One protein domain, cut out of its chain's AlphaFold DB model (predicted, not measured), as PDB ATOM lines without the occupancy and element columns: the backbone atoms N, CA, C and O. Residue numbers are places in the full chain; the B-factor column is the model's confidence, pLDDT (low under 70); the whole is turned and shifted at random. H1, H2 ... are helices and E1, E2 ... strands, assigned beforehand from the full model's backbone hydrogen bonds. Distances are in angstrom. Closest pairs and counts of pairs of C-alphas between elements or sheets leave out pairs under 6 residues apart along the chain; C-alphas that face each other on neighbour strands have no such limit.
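What this domain is: This is residues 10 to 128 of the 304 residues of an uncharacterized protein of Verrucomicrobia subdivision 3 bacterium (UniProt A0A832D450). A strongly twisted five-stranded sheet curls like part of a barrel, and one long helix, H2, runs along one face of it, over the strands E5 and E4. The short helix H1 sits by the first residues of H2, while the loop between E1 and E2 swings away, so that residues 19 to 24 stick out. The printed part has 119 residues, with elements in the order E1 E2 E3 H1 H2 E4 E5; the sheet order is E1 E2 E3 E5 E4, antiparallel throughout, and the class is mixed, helices and strands. It is only just compact, close to loose, with a radius of gyration of the C-alphas of 16.3 A and spans of 49 by 37 by 29 A.

How they stand to each other: E1, residues 10 to 14, is an edge strand and forms a hairpin with E2, residues 31 to 37; N 11 and O 35 are 2.9 A apart, within hydrogen-bond range. E2 forms a hairpin with E3, residues 45 to 51, with N 34 and O 47 at 2.9 A. E1, E2 and E3 make a meander, each strand the antiparallel neighbour of the one before. H1, residues 56 to 61, only grazes the sheet with residues 56 to 58. It touches H2, residues 66 to 89, at a steep tilt of 58 degrees, opposite ways; the closest C-alphas are those of Ile 56 and Ala 69, 5.0 A apart, and H2 touches H1 with residues 66 to 73 alone. E4, residues 98 to 106, is the other edge strand and forms a hairpin with E5, residues 118 to 127, with N 121 and O 103 at 2.8 A. E5 is also the antiparallel neighbour of E3, with N 48 and O 126 at 2.8 A. H2 is on the sheet at a height of 10.7 A, in two layers, a helix on one face of a sheet; it runs along the strands, at 16 degrees to E4 on the local plane. E3, H1, H2 and E4 form a split strand-helix-strand unit, two strands running the same way with E5 between them, and its crossover is right-handed. In H1 and H2 every O i to N i+4 pair is within hydrogen-bond range. E1 and E5 are apart.

Where its parts are: E1 begins at C-alpha 10, (4.718, 6.203, 90.181). From first to last C-alpha, E2 is 19.8 A long, E3 19.3 A, H2 34.7 A, E4 25.6 A and E5 28.7 A. H2 begins at C-alpha 66, (5.007, -7.429, 120.524), and E5 ends at C-alpha 127, (13.546, -6.003, 89.229).

The domain as a whole: The two C-alphas farthest apart, those of Glu 42 and Ser 113, are 49.2 A apart. The printed part has no cut. The links E1 to E2 and E4 to E5 are long, with 16 and 11 residues. The mean pLDDT of the printed part is 91.9; residues 21, 24 and 96 are under 70.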
ATOM      1  N   ILE A  10       4.690   7.541  89.595       94.56
ATOM      2  CA  ILE A  10       4.718   6.203  90.181       94.56
ATOM      3  C   ILE A  10       3.324   5.577  90.135       94.56
ATOM      4  O   ILE A  10       2.363   6.147  90.646       94.56
ATOM      5  N   ASN A  11       3.233   4.378  89.563       95.31
ATOM      6  CA  ASN A  11       2.024   3.562  89.563       95.31
ATOM      7  C   ASN A  11       2.277   2.299  90.382       95.31
ATOM      8  O   ASN A  11       3.234   1.574  90.118       95.31
ATOM      9  N   ILE A  12       1.424   2.018  91.369       94.81
ATOM     10  CA  ILE A  12       1.530   0.808  92.193       94.81
ATOM     11  C   ILE A  12       0.231   0.017  92.092       94.81
ATOM     12  O   ILE A  12      -0.822   0.462  92.544       94.81
ATOM     13  N   GLY A  13       0.321  -1.184  91.527       94.62
ATOM     14  CA  GLY A  13      -0.784  -2.129  91.425       94.62
ATOM     15  C   GLY A  13      -0.581  -3.315  92.358       94.62
ATOM     16  O   GLY A  13       0.511  -3.875  92.435       94.62
ATOM     17  N   ARG A  14      -1.636  -3.745  93.054       93.19
ATOM     18  CA  ARG A  14      -1.630  -5.025  93.773       93.19
ATOM     19  C   ARG A  14      -1.998  -6.149  92.809       93.19
ATOM     20  O   ARG A  14      -3.014  -6.068  92.126       93.19
ATOM     21  N   VAL A  15      -1.235  -7.236  92.826       88.12
ATOM     22  CA  VAL A  15      -1.612  -8.473  92.136       88.12
ATOM     23  C   VAL A  15      -2.761  -9.120  92.917       88.12
ATOM     24  O   VAL A  15      -2.583  -9.549  94.060       88.12
ATOM     25  N   GLY A  16      -3.960  -9.118  92.326       78.94
ATOM     26  CA  GLY A  16      -5.196  -9.543  92.992       78.94
ATOM     27  C   GLY A  16      -5.244 -11.040  93.307       78.94
ATOM     28  O   GLY A  16      -5.691 -11.430  94.384       78.94
ATOM     29  N   SER A  17      -4.729 -11.873  92.404       75.62
ATOM     30  CA  SER A  17      -4.683 -13.328  92.548       75.62
ATOM     31  C   SER A  17      -3.391 -13.899  91.967       75.62
ATOM     32  O   SER A  17      -2.810 -13.368  91.022       75.62
ATOM     33  N   SER A  18      -2.917 -14.991  92.570       74.12
ATOM     34  CA  SER A  18      -1.780 -15.751  92.051       74.12
ATOM     35  C   SER A  18      -2.165 -16.439  90.741       74.12
ATOM     36  O   SER A  18      -3.206 -17.085  90.678       74.12
ATOM     37  N   LEU A  19      -1.295 -16.358  89.729       74.25
ATOM     38  CA  LEU A  19      -1.425 -17.123  88.480       74.25
ATOM     39  C   LEU A  19      -0.805 -18.531  88.569       74.25
ATOM     40  O   LEU A  19      -0.940 -19.324  87.631       74.25
ATOM     41  N   SER A  20      -0.132 -18.841  89.682       72.25
ATOM     42  CA  SER A  20       0.380 -20.177  90.000       72.25
ATOM     43  C   SER A  20      -0.738 -21.088  90.510       72.25
ATOM     44  O   SER A  20      -1.608 -20.652  91.262       72.25
ATOM     45  N   VAL A  21      -0.644 -22.380  90.199       68.81
ATOM     46  CA  VAL A  21      -1.607 -23.445  90.557       68.81
ATOM     47  C   VAL A  21      -1.511 -23.933  92.017       68.81
ATOM     48  O   VAL A  21      -2.034 -24.985  92.373       68.81
ATOM     49  N   ARG A  22      -0.832 -23.183  92.891       74.50
ATOM     50  CA  ARG A  22      -0.557 -23.597  94.276       74.50
ATOM     51  C   ARG A  22      -1.748 -23.289  95.195       74.50
ATOM     52  O   ARG A  22      -2.346 -22.220  95.059       74.50
ATOM     53  N   PRO A  23      -2.054 -24.148  96.187       70.50
ATOM     54  CA  PRO A  23      -3.098 -23.863  97.162       70.50
ATOM     55  C   PRO A  23      -2.757 -22.627  98.003       70.50
ATOM     56  O   PRO A  23      -1.592 -22.282  98.249       70.50
ATOM     57  N   ILE A  24      -3.804 -21.960  98.481       68.88
ATOM     58  CA  ILE A  24      -3.668 -20.831  99.398       68.88
ATOM     59  C   ILE A  24      -3.178 -21.376 100.743       68.88
ATOM     60  O   ILE A  24      -3.826 -22.210 101.365       68.88
ATOM     61  N   THR A  25      -2.021 -20.898 101.200       70.94
ATOM     62  CA  THR A  25      -1.485 -21.205 102.536       70.94
ATOM     63  C   THR A  25      -1.555 -19.960 103.409       70.94
ATOM     64  O   THR A  25      -1.412 -18.860 102.874       70.94
ATOM     65  N   ALA A  26      -1.645 -20.135 104.730       77.62
ATOM     66  CA  ALA A  26      -1.663 -19.055 105.719       77.62
ATOM     67  C   ALA A  26      -0.489 -18.056 105.597       77.62
ATOM     68  O   ALA A  26       0.551 -18.374 105.012       77.62
ATOM     69  N   GLY A  27      -0.660 -16.870 106.190       83.88
ATOM     70  CA  GLY A  27       0.306 -15.764 106.190       83.88
ATOM     71  C   GLY A  27       0.056 -14.723 105.092       83.88
ATOM     72  O   GLY A  27      -0.812 -14.885 104.231       83.88
ATOM     73  N   ARG A  28       0.838 -13.639 105.102       87.62
ATOM     74  CA  ARG A  28       0.722 -12.537 104.137       87.62
ATOM     75  C   ARG A  28       1.150 -12.979 102.739       87.62
ATOM     76  O   ARG A  28       2.123 -13.709 102.551       87.62
ATOM     77  N   ARG A  29       0.422 -12.508 101.725       82.38
ATOM     78  CA  ARG A  29       0.663 -12.835 100.305       82.38
ATOM     79  C   ARG A  29       0.664 -11.608  99.397       82.38
ATOM     80  O   ARG A  29       0.510 -11.748  98.190       82.38
ATOM     81  N   GLY A  30       0.776 -10.409  99.968       89.31
ATOM     82  CA  GLY A  30       0.755  -9.174  99.189       89.31
ATOM     83  C   GLY A  30       1.894  -9.159  98.173       89.31
ATOM     84  O   GLY A  30       3.058  -9.183  98.566       89.31
ATOM     85  N   VAL A  31       1.545  -9.132  96.891       91.62
ATOM     86  CA  VAL A  31       2.475  -8.881  95.790       91.62
ATOM     87  C   VAL A  31       2.008  -7.621  95.083       91.62
ATOM     88  O   VAL A  31       0.814  -7.465  94.812       91.62
ATOM     89  N   TYR A  32       2.944  -6.726  94.812       94.25
ATOM     90  CA  TYR A  32       2.697  -5.458  94.152       94.25
ATOM     91  C   TYR A  32       3.669  -5.291  92.990       94.25
ATOM     92  O   TYR A  32       4.802  -5.773  93.037       94.25
ATOM     93  N   ILE A  33       3.204  -4.606  91.956       94.88
ATOM     94  CA  ILE A  33       4.003  -4.150  90.827       94.88
ATOM     95  C   ILE A  33       4.094  -2.638  90.961       94.88
ATOM     96  O   ILE A  33       3.058  -1.978  91.054       94.88
ATOM     97  N   ALA A  34       5.311  -2.108  91.003       94.88
ATOM     98  CA  ALA A  34       5.556  -0.675  90.980       94.88
ATOM     99  C   ALA A  34       6.226  -0.306  89.655       94.88
ATOM    100  O   ALA A  34       7.302  -0.811  89.345       94.88
ATOM    101  N   GLU A  35       5.585   0.561  88.881       95.75
ATOM    102  CA  GLU A  35       6.168   1.205  87.708       95.75
ATOM    103  C   GLU A  35       6.605   2.615  88.111       95.75
ATOM    104  O   GLU A  35       5.786   3.421  88.559       95.75
ATOM    105  N   ILE A  36       7.901   2.892  88.000       94.38
ATOM    106  CA  ILE A  36       8.526   4.138  88.444       94.38
ATOM    107  C   ILE A  36       9.184   4.796  87.235       94.38
ATOM    108  O   ILE A  36      10.134   4.253  86.668       94.38
ATOM    109  N   LYS A  37       8.708   5.980  86.850       95.31
ATOM    110  CA  LYS A  37       9.304   6.778  85.777       95.31
ATOM    111  C   LYS A  37      10.188   7.868  86.370       95.31
ATOM    112  O   LYS A  37       9.721   8.719  87.127       95.31
ATOM    113  N   LEU A  38      11.470   7.831  86.013       92.88
ATOM    114  CA  LEU A  38      12.443   8.868  86.352       92.88
ATOM    115  C   LEU A  38      12.618   9.817  85.159       92.88
ATOM    116  O   LEU A  38      12.672   9.322  84.029       92.88
ATOM    117  N   PRO A  39      12.802  11.131  85.383       92.06
ATOM    118  CA  PRO A  39      13.039  12.085  84.297       92.06
ATOM    119  C   PRO A  39      14.261  11.737  83.431       92.06
ATOM    120  O   PRO A  39      14.278  11.994  82.232       92.06
ATOM    121  N   SER A  40      15.284  11.117  84.028       89.06
ATOM    122  CA  SER A  40      16.552  10.780  83.368       89.06
ATOM    123  C   SER A  40      16.541   9.478  82.563       89.06
ATOM    124  O   SER A  40      17.540   9.158  81.921       89.06
ATOM    125  N   GLN A  41      15.456   8.699  82.598       91.00
ATOM    126  CA  GLN A  41      15.378   7.407  81.915       91.00
ATOM    127  C   GLN A  41      14.304   7.429  80.842       91.00
ATOM    128  O   GLN A  41      13.211   7.916  81.086       91.00
ATOM    129  N   GLU A  42      14.576   6.862  79.666       92.12
ATOM    130  CA  GLU A  42      13.600   6.806  78.569       92.12
ATOM    131  C   GLU A  42      12.370   5.960  78.945       92.12
ATOM    132  O   GLU A  42      11.229   6.394  78.779       92.12
ATOM    133  N   LYS A  43      12.598   4.783  79.538       92.81
ATOM    134  CA  LYS A  43      11.557   3.825  79.936       92.81
ATOM    135  C   LYS A  43      11.399   3.774  81.456       92.81
ATOM    136  O   LYS A  43      12.387   3.976  82.161       92.81
ATOM    137  N   PRO A  44      10.190   3.491  81.972       93.56
ATOM    138  CA  PRO A  44       9.999   3.304  83.400       93.56
ATOM    139  C   PRO A  44      10.702   2.036  83.903       93.56
ATOM    140  O   PRO A  44      10.824   1.037  83.189       93.56
ATOM    141  N   VAL A  45      11.124   2.066  85.164       92.12
ATOM    142  CA  VAL A  45      11.619   0.894  85.891       92.12
ATOM    143  C   VAL A  45      10.430   0.163  86.492       92.12
ATOM    144  O   VAL A  45       9.606   0.768  87.176       92.12
ATOM    145  N   ILE A  46      10.360  -1.151  86.280       94.00
ATOM    146  CA  ILE A  46       9.312  -1.992  86.858       94.00
ATOM    147  C   ILE A  46       9.916  -2.844  87.974       94.00
ATOM    148  O   ILE A  46      10.873  -3.594  87.766       94.00
ATOM    149  N   ARG A  47       9.326  -2.746  89.162       93.25
ATOM    150  CA  ARG A  47       9.726  -3.456  90.378       93.25
ATOM    151  C   ARG A  47       8.622  -4.400  90.823       93.25
ATOM    152  O   ARG A  47       7.441  -4.052  90.785       93.25
ATOM    153  N   LEU A  48       9.005  -5.584  91.291       93.38
ATOM    154  CA  LEU A  48       8.118  -6.450  92.061       93.38
ATOM    155  C   LEU A  48       8.410  -6.320  93.545       93.38
ATOM    156  O   LEU A  48       9.546  -6.496  93.978       93.38
ATOM    157  N   ILE A  49       7.349  -6.095  94.312       94.00
ATOM    158  CA  ILE A  49       7.364  -6.006  95.767       94.00
ATOM    159  C   ILE A  49       6.588  -7.194  96.323       94.00
ATOM    160  O   ILE A  49       5.408  -7.376  96.020       94.00
ATOM    161  N   ARG A  50       7.231  -7.997  97.166       92.62
ATOM    162  CA  ARG A  50       6.614  -9.129  97.860       92.62
ATOM    163  C   ARG A  50       6.672  -8.906  99.361       92.62
ATOM    164  O   ARG A  50       7.750  -8.855  99.948       92.62
ATOM    165  N   MET A  51       5.505  -8.815  99.989       94.75
ATOM    166  CA  MET A  51       5.411  -8.729 101.443       94.75
ATOM    167  C   MET A  51       5.947 -10.008 102.084       94.75
ATOM    168  O   MET A  51       5.683 -11.117 101.604       94.75
ATOM    169  N   GLN A  52       6.657  -9.853 103.198       94.25
ATOM    170  CA  GLN A  52       7.078 -10.977 104.018       94.25
ATOM    171  C   GLN A  52       5.859 -11.777 104.485       94.25
ATOM    172  O   GLN A  52       4.890 -11.210 104.979       94.25
ATOM    173  N   LYS A  53       5.919 -13.104 104.330       92.31
ATOM    174  CA  LYS A  53       4.803 -14.007 104.647       92.31
ATOM    175  C   LYS A  53       4.449 -14.018 106.136       92.31
ATOM    176  O   LYS A  53       3.270 -14.046 106.471       92.31
ATOM    177  N   TRP A  54       5.464 -14.039 106.996       94.62
ATOM    178  CA  TRP A  54       5.328 -14.067 108.449       94.62
ATOM    179  C   TRP A  54       6.047 -12.852 109.034       94.62
ATOM    180  O   TRP A  54       7.241 -12.918 109.316       94.62
ATOM    181  N   GLY A  55       5.352 -11.718 109.111       95.50
ATOM    182  CA  GLY A  55       5.844 -10.492 109.734       95.50
ATOM    183  C   GLY A  55       5.252 -10.275 111.126       95.50
ATOM    184  O   GLY A  55       4.507 -11.111 111.641       95.50
ATOM    185  N   ILE A  56       5.550  -9.118 111.721       97.19
ATOM    186  CA  ILE A  56       5.058  -8.727 113.054       97.19
ATOM    187  C   ILE A  56       3.535  -8.885 113.145       97.19
ATOM    188  O   ILE A  56       3.037  -9.477 114.098       97.19
ATOM    189  N   LYS A  57       2.799  -8.411 112.129       96.50
ATOM    190  CA  LYS A  57       1.336  -8.526 112.062       96.50
ATOM    191  C   LYS A  57       0.879  -9.976 112.223       96.50
ATOM    192  O   LYS A  57       0.071 -10.260 113.095       96.50
ATOM    193  N   GLU A  58       1.411 -10.892 111.417       96.62
ATOM    194  CA  GLU A  58       0.969 -12.287 111.429       96.62
ATOM    195  C   GLU A  58       1.340 -13.006 112.735       96.62
ATOM    196  O   GLU A  58       0.620 -13.907 113.156       96.62
ATOM    197  N   ARG A  59       2.431 -12.607 113.404       96.62
ATOM    198  CA  ARG A  59       2.790 -13.121 114.738       96.62
ATOM    199  C   ARG A  59       1.867 -12.585 115.830       96.62
ATOM    200  O   ARG A  59       1.440 -13.343 116.697       96.62
ATOM    201  N   LEU A  60       1.509 -11.304 115.769       96.81
ATOM    202  CA  LEU A  60       0.518 -10.716 116.673       96.81
ATOM    203  C   LEU A  60      -0.862 -11.363 116.487       96.81
ATOM    204  O   LEU A  60      -1.531 -11.640 117.480       96.81
ATOM    205  N   ASP A  61      -1.258 -11.656 115.244       95.81
ATOM    206  CA  ASP A  61      -2.504 -12.366 114.923       95.81
ATOM    207  C   ASP A  61      -2.515 -13.799 115.515       95.81
ATOM    208  O   ASP A  61      -3.580 -14.334 115.810       95.81
ATOM    209  N   GLN A  62      -1.340 -14.402 115.755       95.19
ATOM    210  CA  GLN A  62      -1.169 -15.683 116.467       95.19
ATOM    211  C   GLN A  62      -1.198 -15.548 118.003       95.19
ATOM    212  O   GLN A  62      -0.971 -16.528 118.708       95.19
ATOM    213  N   GLY A  63      -1.448 -14.349 118.539       94.94
ATOM    214  CA  GLY A  63      -1.509 -14.092 119.981       94.94
ATOM    215  C   GLY A  63      -0.151 -13.875 120.655       94.94
ATOM    216  O   GLY A  63      -0.091 -13.804 121.879       94.94
ATOM    217  N   LYS A  64       0.941 -13.748 119.886       96.19
ATOM    218  CA  LYS A  64       2.264 -13.407 120.432       96.19
ATOM    219  C   LYS A  64       2.271 -11.971 120.957       96.19
ATOM    220  O   LYS A  64       1.579 -11.107 120.417       96.19
ATOM    221  N   ASP A  65       3.069 -11.701 121.986       96.06
ATOM    222  CA  ASP A  65       3.343 -10.330 122.415       96.06
ATOM    223  C   ASP A  65       4.228  -9.594 121.389       96.06
ATOM    224  O   ASP A  65       4.826 -10.202 120.498       96.06
ATOM    225  N   LEU A  66       4.308  -8.264 121.503       95.19
ATOM    226  CA  LEU A  66       5.007  -7.429 120.524       95.19
ATOM    227  C   LEU A  66       6.509  -7.728 120.432       95.19
ATOM    228  O   LEU A  66       7.049  -7.698 119.329       95.19
ATOM    229  N   LEU A  67       7.183  -8.013 121.550       96.12
ATOM    230  CA  LEU A  67       8.619  -8.283 121.536       96.12
ATOM    231  C   LEU A  67       8.897  -9.613 120.833       96.12
ATOM    232  O   LEU A  67       9.711  -9.658 119.911       96.12
ATOM    233  N   THR A  68       8.162 -10.664 121.199       97.31
ATOM    234  CA  THR A  68       8.265 -11.971 120.537       97.31
ATOM    235  C   THR A  68       7.925 -11.874 119.047       97.31
ATOM    236  O   THR A  68       8.630 -12.434 118.211       97.31
ATOM    237  N   ALA A  69       6.891 -11.107 118.686       97.06
ATOM    238  CA  ALA A  69       6.510 -10.882 117.292       97.06
ATOM    239  C   ALA A  69       7.605 -10.179 116.471       97.06
ATOM    240  O   ALA A  69       7.788 -10.508 115.298       97.06
ATOM    241  N   ILE A  70       8.330  -9.228 117.072       97.00
ATOM    242  CA  ILE A  70       9.486  -8.572 116.447       97.00
ATOM    243  C   ILE A  70      10.612  -9.587 116.241       97.00
ATOM    244  O   ILE A  70      11.061  -9.751 115.110       97.00
ATOM    245  N   ILE A  71      11.021 -10.300 117.294       96.81
ATOM    246  CA  ILE A  71      12.129 -11.266 117.237       96.81
ATOM    247  C   ILE A  71      11.859 -12.344 116.176       96.81
ATOM    248  O   ILE A  71      12.657 -12.508 115.255       96.81
ATOM    249  N   GLU A  72      10.698 -13.006 116.219       96.19
ATOM    250  CA  GLU A  72      10.354 -14.068 115.259       96.19
ATOM    251  C   GLU A  72      10.209 -13.546 113.812       96.19
ATOM    252  O   GLU A  72      10.352 -14.309 112.850       96.19
ATOM    253  N   SER A  73       9.883 -12.262 113.626       95.94
ATOM    254  CA  SER A  73       9.816 -11.621 112.304       95.94
ATOM    255  C   SER A  73      11.212 -11.339 111.737       95.94
ATOM    256  O   SER A  73      11.431 -11.500 110.531       95.94
ATOM    257  N   GLU A  74      12.162 -10.938 112.583       95.62
ATOM    258  CA  GLU A  74      13.564 -10.746 112.198       95.62
ATOM    259  C   GLU A  74      14.235 -12.088 111.884       95.62
ATOM    260  O   GLU A  74      14.836 -12.238 110.822       95.62
ATOM    261  N   GLU A  75      14.023 -13.112 112.716       94.38
ATOM    262  CA  GLU A  75      14.508 -14.472 112.448       94.38
ATOM    263  C   GLU A  75      13.968 -15.027 111.125       94.38
ATOM    264  O   GLU A  75      14.697 -15.667 110.360       94.38
ATOM    265  N   TYR A  76      12.694 -14.755 110.816       94.19
ATOM    266  CA  TYR A  76      12.115 -15.134 109.531       94.19
ATOM    267  C   TYR A  76      12.735 -14.355 108.364       94.19
ATOM    268  O   TYR A  76      12.934 -14.928 107.294       94.19
ATOM    269  N   THR A  77      13.079 -13.078 108.559       94.88
ATOM    270  CA  THR A  77      13.782 -12.268 107.548       94.88
ATOM    271  C   THR A  77      15.137 -12.889 107.222       94.88
ATOM    272  O   THR A  77      15.421 -13.163 106.054       94.88
ATOM    273  N   ASP A  78      15.934 -13.194 108.247       94.06
ATOM    274  CA  ASP A  78      17.233 -13.841 108.075       94.06
ATOM    275  C   ASP A  78      17.098 -15.206 107.397       94.06
ATOM    276  O   ASP A  78      17.845 -15.510 106.472       94.06
ATOM    277  N   TYR A  79      16.106 -16.010 107.795       93.69
ATOM    278  CA  TYR A  79      15.822 -17.289 107.144       93.69
ATOM    279  C   TYR A  79      15.595 -17.126 105.631       93.69
ATOM    280  O   TYR A  79      16.111 -17.918 104.843       93.69
ATOM    281  N   ILE A  80      14.849 -16.103 105.194       93.25
ATOM    282  CA  ILE A  80      14.619 -15.840 103.764       93.25
ATOM    283  C   ILE A  80      15.922 -15.448 103.054       93.25
ATOM    284  O   ILE A  80      16.179 -15.923 101.942       93.25
ATOM    285  N   LEU A  81      16.747 -14.606 103.679       93.38
ATOM    286  CA  LEU A  81      18.022 -14.155 103.115       93.38
ATOM    287  C   LEU A  81      19.044 -15.299 103.018       93.38
ATOM    288  O   LEU A  81      19.633 -15.492 101.951       93.38
ATOM    289  N   ASP A  82      19.183 -16.100 104.075       95.06
ATOM    290  CA  ASP A  82      20.039 -17.288 104.125       95.06
ATOM    291  C   ASP A  82      19.613 -18.319 103.079       95.06
ATOM    292  O   ASP A  82      20.432 -18.820 102.303       95.06
ATOM    293  N   ARG A  83      18.305 -18.580 102.983       95.25
ATOM    294  CA  ARG A  83      17.733 -19.480 101.980       95.25
ATOM    295  C   ARG A  83      18.063 -19.026 100.568       95.25
ATOM    296  O   ARG A  83      18.485 -19.836  99.744       95.25
ATOM    297  N   ARG A  84      17.917 -17.732 100.284       94.50
ATOM    298  CA  ARG A  84      18.273 -17.167  98.981       94.50
ATOM    299  C   ARG A  84      19.772 -17.293  98.696       94.50
ATOM    300  O   ARG A  84      20.144 -17.626  97.571       94.50
ATOM    301  N   LEU A  85      20.629 -17.031  99.683       95.00
ATOM    302  CA  LEU A  85      22.075 -17.213  99.551       95.00
ATOM    303  C   LEU A  85      22.414 -18.672  99.226       95.00
ATOM    304  O   LEU A  85      23.146 -18.929  98.273       95.00
ATOM    305  N   ALA A  86      21.833 -19.620  99.954       96.50
ATOM    306  CA  ALA A  86      22.048 -21.046  99.751       96.50
ATOM    307  C   ALA A  86      21.591 -21.523  98.362       96.50
ATOM    308  O   ALA A  86      22.329 -22.244  97.690       96.50
ATOM    309  N   CYS A  87      20.431 -21.051  97.884       96.94
ATOM    310  CA  CYS A  87      19.972 -21.293  96.513       96.94
ATOM    311  C   CYS A  87      21.033 -20.884  95.481       96.94
ATOM    312  O   CYS A  87      21.333 -21.649  94.564       96.94
ATOM    313  N   ARG A  88      21.646 -19.707  95.655       95.12
ATOM    314  CA  ARG A  88      22.704 -19.216  94.756       95.12
ATOM    315  C   ARG A  88      23.980 -20.045  94.845       95.12
ATOM    316  O   ARG A  88      24.570 -20.342  93.811       95.12
ATOM    317  N   GLN A  89      24.402 -20.422  96.051       95.94
ATOM    318  CA  GLN A  89      25.618 -21.222  96.248       95.94
ATOM    319  C   GLN A  89      25.505 -22.612  95.613       95.94
ATOM    320  O   GLN A  89      26.497 -23.137  95.116       95.94
ATOM    321  N   LEU A  90      24.293 -23.171  95.551       96.94
ATOM    322  CA  LEU A  90      24.006 -24.427  94.856       96.94
ATOM    323  C   LEU A  90      23.627 -24.244  93.381       96.94
ATOM    324  O   LEU A  90      23.183 -25.189  92.743       96.94
ATOM    325  N   GLY A  91      23.834 -23.057  92.804       95.06
ATOM    326  CA  GLY A  91      23.715 -22.835  91.363       95.06
ATOM    327  C   GLY A  91      22.297 -22.590  90.845       95.06
ATOM    328  O   GLY A  91      22.107 -22.567  89.631       95.06
ATOM    329  N   MET A  92      21.304 -22.371  91.716       96.75
ATOM    330  CA  MET A  92      19.989 -21.906  91.274       96.75
ATOM    331  C   MET A  92      20.097 -20.462  90.777       96.75
ATOM    332  O   MET A  92      20.534 -19.572  91.512       96.75
ATOM    333  N   ASN A  93      19.669 -20.222  89.536       95.44
ATOM    334  CA  ASN A  93      19.713 -18.903  88.911       95.44
ATOM    335  C   ASN A  93      18.570 -18.002  89.408       95.44
ATOM    336  O   ASN A  93      17.631 -17.705  88.674       95.44
ATOM    337  N   VAL A  94      18.625 -17.612  90.680       91.88
ATOM    338  CA  VAL A  94      17.740 -16.593  91.254       91.88
ATOM    339  C   VAL A  94      18.288 -15.195  90.971       91.88
ATOM    340  O   VAL A  94      19.505 -14.996  90.964       91.88
ATOM    341  N   GLU A  95      17.392 -14.224  90.777       81.00
ATOM    342  CA  GLU A  95      17.759 -12.830  90.483       81.00
ATOM    343  C   GLU A  95      18.789 -12.292  91.484       81.00
ATOM    344  O   GLU A  95      18.664 -12.551  92.683       81.00
ATOM    345  N   LEU A  96      19.800 -11.552  91.014       68.81
ATOM    346  CA  LEU A  96      20.990 -11.195  91.795       68.81
ATOM    347  C   LEU A  96      20.726 -10.104  92.832       68.81
ATOM    348  O   LEU A  96      21.351 -10.118  93.900       68.81
ATOM    349  N   ARG A  97      19.784  -9.200  92.557       82.44
ATOM    350  CA  ARG A  97      19.470  -8.054  93.415       82.44
ATOM    351  C   ARG A  97      18.060  -8.186  93.976       82.44
ATOM    352  O   ARG A  97      17.078  -8.146  93.244       82.44
ATOM    353  N   VAL A  98      17.994  -8.382  95.287       87.56
ATOM    354  CA  VAL A  98      16.763  -8.295  96.070       87.56
ATOM    355  C   VAL A  98      17.066  -7.362  97.228       87.56
ATOM    356  O   VAL A  98      18.003  -7.628  97.983       87.56
ATOM    357  N   SER A  99      16.294  -6.292  97.345       90.69
ATOM    358  CA  SER A  99      16.405  -5.327  98.432       90.69
ATOM    359  C   SER A  99      15.351  -5.632  99.490       90.69
ATOM    360  O   SER A  99      14.220  -5.995  99.168       90.69
ATOM    361  N   MET A 100      15.727  -5.522 100.761       93.62
ATOM    362  CA  MET A 100      14.807  -5.663 101.888       93.62
ATOM    363  C   MET A 100      14.489  -4.275 102.428       93.62
ATOM    364  O   MET A 100      15.390  -3.475 102.673       93.62
ATOM    365  N   HIS A 101      13.202  -4.003 102.605       94.38
ATOM    366  CA  HIS A 101      12.703  -2.718 103.066       94.38
ATOM    367  C   HIS A 101      11.594  -2.913 104.098       94.38
ATOM    368  O   HIS A 101      11.045  -4.006 104.272       94.38
ATOM    369  N   ARG A 102      11.245  -1.822 104.781       94.88
ATOM    370  CA  ARG A 102      10.167  -1.781 105.768       94.88
ATOM    371  C   ARG A 102       9.260  -0.594 105.513       94.88
ATOM    372  O   ARG A 102       9.727   0.494 105.182       94.88
ATOM    373  N   VAL A 103       7.972  -0.804 105.736       94.50
ATOM    374  CA  VAL A 103       6.958   0.251 105.760       94.50
ATOM    375  C   VAL A 103       6.187   0.174 107.073       94.50
ATOM    376  O   VAL A 103       5.970  -0.912 107.606       94.50
ATOM    377  N   SER A 104       5.810   1.319 107.630       95.94
ATOM    378  CA  SER A 104       4.976   1.374 108.831       95.94
ATOM    379  C   SER A 104       3.510   1.127 108.478       95.94
ATOM    380  O   SER A 104       2.997   1.727 107.535       95.94
ATOM    381  N   GLU A 105       2.810   0.324 109.273       95.44
ATOM    382  CA  GLU A 105       1.356   0.166 109.204       95.44
ATOM    383  C   GLU A 105       0.737   0.206 110.607       95.44
ATOM    384  O   GLU A 105       1.392  -0.109 111.599       95.44
ATOM    385  N   VAL A 106      -0.530   0.615 110.709       97.25
ATOM    386  CA  VAL A 106      -1.271   0.571 111.979       97.25
ATOM    387  C   VAL A 106      -1.856  -0.822 112.157       97.25
ATOM    388  O   VAL A 106      -2.621  -1.295 111.311       97.25
ATOM    389  N   TYR A 107      -1.530  -1.477 113.268       96.88
ATOM    390  CA  TYR A 107      -2.062  -2.794 113.578       96.88
ATOM    391  C   TYR A 107      -3.544  -2.711 113.964       96.88
ATOM    392  O   TYR A 107      -3.929  -2.025 114.909       96.88
ATOM    393  N   LYS A 108      -4.381  -3.438 113.221       95.81
ATOM    394  CA  LYS A 108      -5.837  -3.545 113.428       95.81
ATOM    395  C   LYS A 108      -6.291  -5.008 113.553       95.81
ATOM    396  O   LYS A 108      -7.383  -5.352 113.113       95.81
ATOM    397  N   GLY A 109      -5.401  -5.883 114.024       94.00
ATOM    398  CA  GLY A 109      -5.674  -7.312 114.204       94.00
ATOM    399  C   GLY A 109      -6.312  -7.636 115.564       94.00
ATOM    400  O   GLY A 109      -6.598  -6.724 116.341       94.00
ATOM    401  N   PRO A 110      -6.521  -8.927 115.876       95.06
ATOM    402  CA  PRO A 110      -7.252  -9.382 117.060       95.06
ATOM    403  C   PRO A 110      -6.498  -9.181 118.387       95.06
ATOM    404  O   PRO A 110      -7.101  -9.257 119.453       95.06
ATOM    405  N   ASN A 111      -5.187  -8.921 118.354       94.62
ATOM    406  CA  ASN A 111      -4.396  -8.702 119.569       94.62
ATOM    407  C   ASN A 111      -4.660  -7.305 120.162       94.62
ATOM    408  O   ASN A 111      -4.066  -6.312 119.734       94.62
ATOM    409  N   SER A 112      -5.527  -7.234 121.172       92.88
ATOM    410  CA  SER A 112      -5.954  -5.982 121.814       92.88
ATOM    411  C   SER A 112      -4.797  -5.156 122.384       92.88
ATOM    412  O   SER A 112      -4.821  -3.932 122.290       92.88
ATOM    413  N   SER A 113      -3.748  -5.803 122.905       92.12
ATOM    414  CA  SER A 113      -2.591  -5.112 123.494       92.12
ATOM    415  C   SER A 113      -1.782  -4.301 122.469       92.12
ATOM    416  O   SER A 113      -1.172  -3.281 122.813       92.12
ATOM    417  N   ALA A 114      -1.803  -4.733 121.205       93.31
ATOM    418  CA  ALA A 114      -1.109  -4.101 120.089       93.31
ATOM    419  C   ALA A 114      -2.041  -3.275 119.185       93.31
ATOM    420  O   ALA A 114      -1.558  -2.590 118.281       93.31
ATOM    421  N   TYR A 115      -3.360  -3.329 119.400       96.12
ATOM    422  CA  TYR A 115      -4.342  -2.636 118.568       96.12
ATOM    423  C   TYR A 115      -4.078  -1.124 118.529       96.12
ATOM    424  O   TYR A 115      -3.825  -0.491 119.551       96.12
ATOM    425  N   GLY A 116      -4.108  -0.544 117.328       96.12
ATOM    426  CA  GLY A 116      -3.846   0.876 117.099       96.12
ATOM    427  C   GLY A 116      -2.365   1.275 117.131       96.12
ATOM    428  O   GLY A 116      -2.052   2.419 116.810       96.12
ATOM    429  N   ARG A 117      -1.438   0.364 117.462       95.88
ATOM    430  CA  ARG A 117       0.003   0.660 117.449       95.88
ATOM    431  C   ARG A 117       0.566   0.645 116.030       95.88
ATOM    432  O   ARG A 117       0.110  -0.108 115.170       95.88
ATOM    433  N   ILE A 118       1.604   1.449 115.809       97.44
ATOM    434  CA  ILE A 118       2.423   1.376 114.598       97.44
ATOM    435  C   ILE A 118       3.315   0.138 114.692       97.44
ATOM    436  O   ILE A 118       4.031  -0.047 115.676       97.44
ATOM    437  N   ILE A 119       3.280  -0.690 113.654       97.12
ATOM    438  CA  ILE A 119       4.162  -1.842 113.466       97.12
ATOM    439  C   ILE A 119       4.892  -1.726 112.127       97.12
ATOM    440  O   ILE A 119       4.455  -1.012 111.224       97.12
ATOM    441  N   TRP A 120       6.004  -2.444 111.991       96.88
ATOM    442  CA  TRP A 120       6.757  -2.512 110.741       96.88
ATOM    443  C   TRP A 120       6.349  -3.733 109.918       96.88
ATOM    444  O   TRP A 120       6.307  -4.856 110.420       96.88
ATOM    445  N   ALA A 121       6.092  -3.513 108.634       95.81
ATOM    446  CA  ALA A 121       5.879  -4.554 107.648       95.81
ATOM    447  C   ALA A 121       7.103  -4.653 106.731       95.81
ATOM    448  O   ALA A 121       7.416  -3.717 105.990       95.81
ATOM    449  N   THR A 122       7.786  -5.796 106.780       96.62
ATOM    450  CA  THR A 122       8.921  -6.107 105.905       96.62
ATOM    451  C   THR A 122       8.435  -6.523 104.518       96.62
ATOM    452  O   THR A 122       7.479  -7.297 104.379       96.62
ATOM    453  N   TYR A 123       9.110  -6.043 103.478       95.25
ATOM    454  CA  TYR A 123       8.909  -6.482 102.103       95.25
ATOM    455  C   TYR A 123      10.238  -6.631 101.364       95.25
ATOM    456  O   TYR A 123      11.246  -6.019 101.716       95.25
ATOM    457  N   PHE A 124      10.216  -7.466 100.330       94.06
ATOM    458  CA  PHE A 124      11.340  -7.708  99.440       94.06
ATOM    459  C   PHE A 124      11.026  -7.134  98.066       94.06
ATOM    460  O   PHE A 124       9.965  -7.412  97.505       94.06
ATOM    461  N   GLU A 125      11.949  -6.351  97.530       93.31
ATOM    462  CA  GLU A 125      11.850  -5.706  96.228       93.31
ATOM    463  C   GLU A 125      12.883  -6.290  95.266       93.31
ATOM    464  O   GLU A 125      14.028  -6.541  95.645       93.31
ATOM    465  N   ARG A 126      12.490  -6.505  94.011       92.69
ATOM    466  CA  ARG A 126      13.406  -6.870  92.924       92.69
ATOM    467  C   ARG A 126      12.977  -6.270  91.596       92.69
ATOM    468  O   ARG A 126      11.829  -5.858  91.438       92.69
ATOM    469  N   ASP A 127      13.880  -6.291  90.624       91.94
ATOM    470  CA  ASP A 127      13.546  -6.003  89.229       91.94
ATOM    471  C   ASP A 127      12.467  -6.959  88.696       91.94
ATOM    472  O   ASP A 127      12.411  -8.150  89.040       91.94
ATOM    473  N   TYR A 128      11.596  -6.427  87.841       91.50
ATOM    474  CA  TYR A 128      10.748  -7.242  86.984       91.50
ATOM    475  C   TYR A 128      11.609  -8.000  85.967       91.50
ATOM    476  O   TYR A 128      12.575  -7.463  85.433       91.50
TER     477      TYR A 128